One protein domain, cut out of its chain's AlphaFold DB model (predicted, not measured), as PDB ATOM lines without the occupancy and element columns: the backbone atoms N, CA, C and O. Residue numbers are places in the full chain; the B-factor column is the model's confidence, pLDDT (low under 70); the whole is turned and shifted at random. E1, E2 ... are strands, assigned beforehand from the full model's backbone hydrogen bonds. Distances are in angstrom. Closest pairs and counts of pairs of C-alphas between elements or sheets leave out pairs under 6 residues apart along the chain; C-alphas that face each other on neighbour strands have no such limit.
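AT A GLANCE: This is residues 158 to 209 of the 209 residues of an uncharacterized protein of Azospirillum oleiclasticum (UniProt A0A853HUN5). A small twisted sheet of four short strands, E3, E4, E6 and E5, makes the core; the separate hairpin of E1 and E2 sits at one end of the long axis, and the loop of residues 181 to 191 reaches to the other end. Residues 202 to 209 trail away from E6 as a tail. The printed part has 52 residues, with six named strands, E1 to E6 in order, and no named helix; the class is all strand, though named elements hold only 24 residues. Both sheets are antiparallel, and the whole is compact, with a radius of gyration of the C-alphas of 11.0 A and spans of 32 by 26 by 15 A.

IN THESE COORDINATES: Find C-alpha 160 at (288.809, 262.411, 281.719), where E1, residues 160 to 162, begins. E2 is residues 165 to 167 and E3 residues 169 to 171. At C-alpha 174, (279.292, 267.254, 283.832), E4 begins and runs 16.3 A to residue 180. Next come E5, residues 192 to 194, and E6, residues 197 to 201, which runs 12.3 A to (275.633, 262.106, 281.828).

HOW THE PARTS SIT: Look first at E4 and E6, antiparallel at 135 degrees, with N 177 and O 200 2.7 A apart. E4 pairs with E3 over residues 174 to 176, in a hairpin with N 176 and O 169 at 2.8 A. E5 and E6 are a hairpin too, antiparallel neighbours at 129 degrees, with N 192 of E5 and O 199 of E6 2.8 A apart. The hairpin E1 and E2 has N 167 and O 160 at 2.9 A. E2 runs on into E3 at 78 degrees; its closest C-alpha to E4 is Cys 167, 5.0 A from that of Leu 177.

THE WHOLE: The C-alphas of Gly 164 and Lys 184 are the farthest apart, 33.1 A. The printed part has no cut, and the link E4 to E5 is long. Mean pLDDT of the printed part is 72.0; residues 158 to 167, 170, 173 and 205 to 209 are under 70.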
ATOM      1  N   CYS A 158     287.985 258.702 276.391       56.34
ATOM      2  CA  CYS A 158     288.173 259.130 277.775       56.34
ATOM      3  C   CYS A 158     288.871 260.482 277.817       56.34
ATOM      4  O   CYS A 158     290.091 260.552 277.950       56.34
ATOM      5  N   VAL A 159     288.107 261.567 277.719       51.38
ATOM      6  CA  VAL A 159     288.644 262.923 277.915       51.38
ATOM      7  C   VAL A 159     288.989 263.193 279.383       51.38
ATOM      8  O   VAL A 159     289.803 264.060 279.683       51.38
ATOM      9  N   GLY A 160     288.420 262.423 280.313       43.94
ATOM     10  CA  GLY A 160     288.809 262.411 281.719       43.94
ATOM     11  C   GLY A 160     287.954 261.457 282.543       43.94
ATOM     12  O   GLY A 160     287.091 260.757 282.014       43.94
ATOM     13  N   ARG A 161     288.220 261.389 283.849       52.19
ATOM     14  CA  ARG A 161     287.509 260.501 284.777       52.19
ATOM     15  C   ARG A 161     286.805 261.294 285.866       52.19
ATOM     16  O   ARG A 161     287.397 262.198 286.448       52.19
ATOM     17  N   ARG A 162     285.570 260.903 286.185       49.44
ATOM     18  CA  ARG A 162     284.777 261.447 287.298       49.44
ATOM     19  C   ARG A 162     284.028 260.303 287.972       49.44
ATOM     20  O   ARG A 162     283.431 259.475 287.292       49.44
ATOM     21  N   ASN A 163     284.119 260.207 289.301       60.22
ATOM     22  CA  ASN A 163     283.501 259.133 290.095       60.22
ATOM     23  C   ASN A 163     283.846 257.710 289.597       60.22
ATOM     24  O   ASN A 163     282.997 256.825 289.555       60.22
ATOM     25  N   GLY A 164     285.092 257.503 289.150       53.22
ATOM     26  CA  GLY A 164     285.562 256.221 288.610       53.22
ATOM     27  C   GLY A 164     285.048 255.869 287.207       53.22
ATOM     28  O   GLY A 164     285.446 254.842 286.662       53.22
ATOM     29  N   ARG A 165     284.212 256.716 286.593       56.78
ATOM     30  CA  ARG A 165     283.661 256.522 285.245       56.78
ATOM     31  C   ARG A 165     284.445 257.324 284.207       56.78
ATOM     32  O   ARG A 165     285.025 258.364 284.522       56.78
ATOM     33  N   CYS A 166     284.490 256.807 282.983       62.19
ATOM     34  CA  CYS A 166     285.178 257.417 281.852       62.19
ATOM     35  C   CYS A 166     284.251 258.391 281.113       62.19
ATOM     36  O   CYS A 166     283.156 257.998 280.720       62.19
ATOM     37  N   CYS A 167     284.684 259.638 280.944       64.69
ATOM     38  CA  CYS A 167     283.909 260.691 280.293       64.69
ATOM     39  C   CYS A 167     284.374 260.865 278.847       64.69
ATOM     40  O   CYS A 167     285.568 261.048 278.622       64.69
ATOM     41  N   VAL A 168     283.440 260.872 277.902       73.31
ATOM     42  CA  VAL A 168     283.645 261.126 276.466       73.31
ATOM     43  C   VAL A 168     283.656 262.610 276.126       73.31
ATOM     44  O   VAL A 168     284.279 263.017 275.152       73.31
ATOM     45  N   GLU A 169     283.042 263.424 276.983       71.50
ATOM     46  CA  GLU A 169     283.037 264.886 276.941       71.50
ATOM     47  C   GLU A 169     282.816 265.412 278.374       71.50
ATOM     48  O   GLU A 169     282.201 264.732 279.203       71.50
ATOM     49  N   PHE A 170     283.298 266.620 278.683       68.56
ATOM     50  CA  PHE A 170     282.804 267.393 279.827       68.56
ATOM     51  C   PHE A 170     281.923 268.528 279.318       68.56
ATOM     52  O   PHE A 170     282.428 269.562 278.885       68.56
ATOM     53  N   HIS A 171     280.609 268.340 279.386       75.19
ATOM     54  CA  HIS A 171     279.644 269.342 278.952       75.19
ATOM     55  C   HIS A 171     279.133 270.101 280.175       75.19
ATOM     56  O   HIS A 171     278.653 269.478 281.120       75.19
ATOM     57  N   THR A 172     279.322 271.426 280.191       80.38
ATOM     58  CA  THR A 172     278.997 272.319 281.328       80.38
ATOM     59  C   THR A 172     279.527 271.839 282.690       80.38
ATOM     60  O   THR A 172     278.966 272.124 283.743       80.38
ATOM     61  N   GLY A 173     280.657 271.123 282.678       67.31
ATOM     62  CA  GLY A 173     281.285 270.567 283.877       67.31
ATOM     63  C   GLY A 173     280.735 269.209 284.321       67.31
ATOM     64  O   GLY A 173     281.214 268.684 285.325       67.31
ATOM     65  N   PHE A 174     279.795 268.607 283.590       77.50
ATOM     66  CA  PHE A 174     279.292 267.254 283.832       77.50
ATOM     67  C   PHE A 174     279.982 266.225 282.939       77.50
ATOM     68  O   PHE A 174     280.324 266.503 281.791       77.50
ATOM     69  N   CYS A 175     280.180 265.023 283.472       73.12
ATOM     70  CA  CYS A 175     280.812 263.925 282.751       73.12
ATOM     71  C   CYS A 175     279.806 263.290 281.793       73.12
ATOM     72  O   CYS A 175     278.844 262.665 282.234       73.12
ATOM     73  N   VAL A 176     280.027 263.421 280.490       79.12
ATOM     74  CA  VAL A 176     279.224 262.744 279.469       79.12
ATOM     75  C   VAL A 176     279.808 261.355 279.256       79.12
ATOM     76  O   VAL A 176     280.996 261.223 279.007       79.12
ATOM     77  N   LEU A 177     278.994 260.314 279.368       78.44
ATOM     78  CA  LEU A 177     279.364 258.913 279.155       78.44
ATOM     79  C   LEU A 177     279.139 258.460 277.712       78.44
ATOM     80  O   LEU A 177     279.784 257.520 277.264       78.44
ATOM     81  N   HIS A 178     278.195 259.084 277.007       81.19
ATOM     82  CA  HIS A 178     277.855 258.718 275.636       81.19
ATOM     83  C   HIS A 178     277.128 259.864 274.923       81.19
ATOM     84  O   HIS A 178     276.368 260.603 275.555       81.19
ATOM     85  N   ILE A 179     277.349 259.994 273.614       78.75
ATOM     86  CA  ILE A 179     276.756 261.023 272.753       78.75
ATOM     87  C   ILE A 179     276.126 260.325 271.550       78.75
ATOM     88  O   ILE A 179     276.761 259.489 270.918       78.75
ATOM     89  N   THR A 180     274.889 260.675 271.217       73.69
ATOM     90  CA  THR A 180     274.181 260.145 270.047       73.69
ATOM     91  C   THR A 180     273.360 261.250 269.378       73.69
ATOM     92  O   THR A 180     272.919 262.178 270.066       73.69
ATOM     93  N   PRO A 181     273.156 261.226 268.050       74.56
ATOM     94  CA  PRO A 181     272.230 262.149 267.406       74.56
ATOM     95  C   PRO A 181     270.779 261.928 267.887       74.56
ATOM     96  O   PRO A 181     270.405 260.813 268.264       74.56
ATOM     97  N   PRO A 182     269.929 262.970 267.866       80.12
ATOM     98  CA  PRO A 182     268.509 262.830 268.169       80.12
ATOM     99  C   PRO A 182     267.803 261.950 267.130       80.12
ATOM    100  O   PRO A 182     268.005 262.094 265.924       80.12
ATOM    101  N   GLY A 183     266.945 261.042 267.597       80.25
ATOM    102  CA  GLY A 183     266.090 260.229 266.737       80.25
ATOM    103  C   GLY A 183     264.803 260.954 266.333       80.25
ATOM    104  O   GLY A 183     264.517 262.066 266.777       80.25
ATOM    105  N   LYS A 184     263.953 260.279 265.543       81.06
ATOM    106  CA  LYS A 184     262.633 260.791 265.111       81.06
ATOM    107  C   LYS A 184     261.730 261.224 266.279       81.06
ATOM    108  O   LYS A 184     260.881 262.093 266.109       81.06
ATOM    109  N   HIS A 185     261.912 260.611 267.446       85.88
ATOM    110  CA  HIS A 185     261.137 260.867 268.662       85.88
ATOM    111  C   HIS A 185     261.940 261.625 269.733       85.88
ATOM    112  O   HIS A 185     261.546 261.643 270.895       85.88
ATOM    113  N   GLY A 186     263.056 262.254 269.351       84.81
ATOM    114  CA  GLY A 186     263.959 262.941 270.270       84.81
ATOM    115  C   GLY A 186     265.055 262.025 270.808       84.81
ATOM    116  O   GLY A 186     265.503 261.097 270.128       84.81
ATOM    117  N   CYS A 187     265.533 262.323 272.013       83.12
ATOM    118  CA  CYS A 187     266.610 261.559 272.625       83.12
ATOM    119  C   CYS A 187     266.141 260.196 273.139       83.12
ATOM    120  O   CYS A 187     265.016 260.087 273.632       83.12
ATOM    121  N   PRO A 188     266.995 259.157 273.069       80.25
ATOM    122  CA  PRO A 188     266.708 257.884 273.717       80.25
ATOM    123  C   PRO A 188     266.466 258.065 275.226       80.25
ATOM    124  O   PRO A 188     266.978 259.024 275.815       80.25
ATOM    125  N   PRO A 189     265.741 257.142 275.884       81.56
ATOM    126  CA  PRO A 189     265.555 257.185 277.332       81.56
ATOM    127  C   PRO A 189     266.893 257.347 278.059       81.56
ATOM    128  O   PRO A 189     267.868 256.692 277.686       81.56
ATOM    129  N   ARG A 190     266.927 258.194 279.101       80.00
ATOM    130  CA  ARG A 190     268.117 258.556 279.907       80.00
ATOM    131  C   ARG A 190     269.097 259.545 279.254       80.00
ATOM    132  O   ARG A 190     270.020 260.010 279.921       80.00
ATOM    133  N   TYR A 191     268.911 259.902 277.983       84.44
ATOM    134  CA  TYR A 191     269.732 260.914 277.315       84.44
ATOM    135  C   TYR A 191     269.075 262.288 277.408       84.44
ATOM    136  O   TYR A 191     267.873 262.440 277.199       84.44
ATOM    137  N   ILE A 192     269.890 263.304 277.663       87.56
ATOM    138  CA  ILE A 192     269.470 264.699 277.742       87.56
ATOM    139  C   ILE A 192     269.864 265.395 276.442       87.56
ATOM    140  O   ILE A 192     271.010 265.302 275.997       87.56
ATOM    141  N   TYR A 193     268.912 266.101 275.832       87.00
ATOM    142  CA  TYR A 193     269.171 266.910 274.648       87.00
ATOM    143  C   TYR A 193     269.908 268.197 275.030       87.00
ATOM    144  O   TYR A 193     269.402 268.993 275.820       87.00
ATOM    145  N   ALA A 194     271.080 268.419 274.446       80.19
ATOM    146  CA  ALA A 194     271.859 269.641 274.597       80.19
ATOM    147  C   ALA A 194     272.582 269.944 273.280       80.19
ATOM    148  O   ALA A 194     273.112 269.036 272.649       80.19
ATOM    149  N   GLU A 195     272.615 271.205 272.844       80.75
ATOM    150  CA  GLU A 195     273.395 271.655 271.670       80.75
ATOM    151  C   GLU A 195     273.244 270.787 270.400       80.75
ATOM    152  O   GLU A 195     274.209 270.531 269.689       80.75
ATOM    153  N   GLY A 196     272.038 270.292 270.113       79.00
ATOM    154  CA  GLY A 196     271.803 269.472 268.916       79.00
ATOM    155  C   GLY A 196     272.124 267.984 269.062       79.00
ATOM    156  O   GLY A 196     271.920 267.233 268.112       79.00
ATOM    157  N   LEU A 197     272.588 267.537 270.232       86.19
ATOM    158  CA  LEU A 197     272.995 266.157 270.497       86.19
ATOM    159  C   LEU A 197     272.324 265.606 271.757       86.19
ATOM    160  O   LEU A 197     271.988 266.335 272.689       86.19
ATOM    161  N   CYS A 198     272.161 264.290 271.806       82.44
ATOM    162  CA  CYS A 198     271.668 263.574 272.972       82.44
ATOM    163  C   CYS A 198     272.853 263.055 273.779       82.44
ATOM    164  O   CYS A 198     273.646 262.255 273.285       82.44
ATOM    165  N   ARG A 199     272.968 263.502 275.029       85.56
ATOM    166  CA  ARG A 199     274.089 263.193 275.919       85.56
ATOM    167  C   ARG A 199     273.617 262.395 277.128       85.56
ATOM    168  O   ARG A 199     272.653 262.769 277.790       85.56
ATOM    169  N   LEU A 200     274.316 261.311 277.437       85.38
ATOM    170  CA  LEU A 200     274.127 260.544 278.664       85.38
ATOM    171  C   LEU A 200     275.150 261.018 279.691       85.38
ATOM    172  O   LEU A 200     276.342 260.845 279.472       85.38
ATOM    173  N   PHE A 201     274.717 261.590 280.808       83.69
ATOM    174  CA  PHE A 201     275.633 262.106 281.828       83.69
ATOM    175  C   PHE A 201     275.838 261.108 282.965       83.69
ATOM    176  O   PHE A 201     274.913 260.412 283.359       83.69
ATOM    177  N   SER A 202     277.031 261.051 283.543       77.56
ATOM    178  CA  SER A 202     277.330 260.175 284.680       77.56
ATOM    179  C   SER A 202     276.725 260.673 285.991       77.56
ATOM    180  O   SER A 202     276.527 259.878 286.907       77.56
ATOM    181  N   ASP A 203     276.496 261.987 286.064       70.31
ATOM    182  CA  ASP A 203     276.153 262.734 287.274       70.31
ATOM    183  C   ASP A 203     274.646 262.725 287.589       70.31
ATOM    184  O   ASP A 203     274.253 263.166 288.665       70.31
ATOM    185  N   PHE A 204     273.810 262.215 286.679       78.06
ATOM    186  CA  PHE A 204     272.373 262.059 286.909       78.06
ATOM    187  C   PHE A 204     272.036 260.608 287.233       78.06
ATOM    188  O   PHE A 204     272.608 259.683 286.649       78.06
ATOM    189  N   ASP A 205     271.117 260.423 288.182       65.31
ATOM    190  CA  ASP A 205     270.547 259.112 288.439       65.31
ATOM    191  C   ASP A 205     269.587 258.767 287.306       65.31
ATOM    192  O   ASP A 205     268.809 259.603 286.843       65.31
ATOM    193  N   HIS A 206     269.691 257.541 286.820       57.34
ATOM    194  CA  HIS A 206     268.975 257.108 285.633       57.34
ATOM    195  C   HIS A 206     268.103 255.913 285.980       57.34
ATOM    196  O   HIS A 206     268.336 254.803 285.485       57.34
ATOM    197  N   SER A 207     267.139 256.126 286.870       44.47
ATOM    198  CA  SER A 207     266.081 255.147 287.072       44.47
ATOM    199  C   SER A 207     265.156 255.149 285.856       44.47
ATOM    200  O   SER A 207     264.902 256.178 285.227       44.47
ATOM    201  N   VAL A 208     264.710 253.954 285.487       45.72
ATOM    202  CA  VAL A 208     263.613 253.760 284.546       45.72
ATOM    203  C   VAL A 208     262.448 253.337 285.425       45.72
ATOM    204  O   VAL A 208     262.421 252.187 285.856       45.72
ATOM    205  N   ASP A 209     261.581 254.285 285.763       40.44
ATOM    206  CA  ASP A 209     260.227 253.960 286.218       40.44
ATOM    207  C   ASP A 209     259.315 253.822 284.992       40.44
ATOM    208  O   ASP A 209     259.445 254.660 284.063       40.44
TER     209      ASP A 209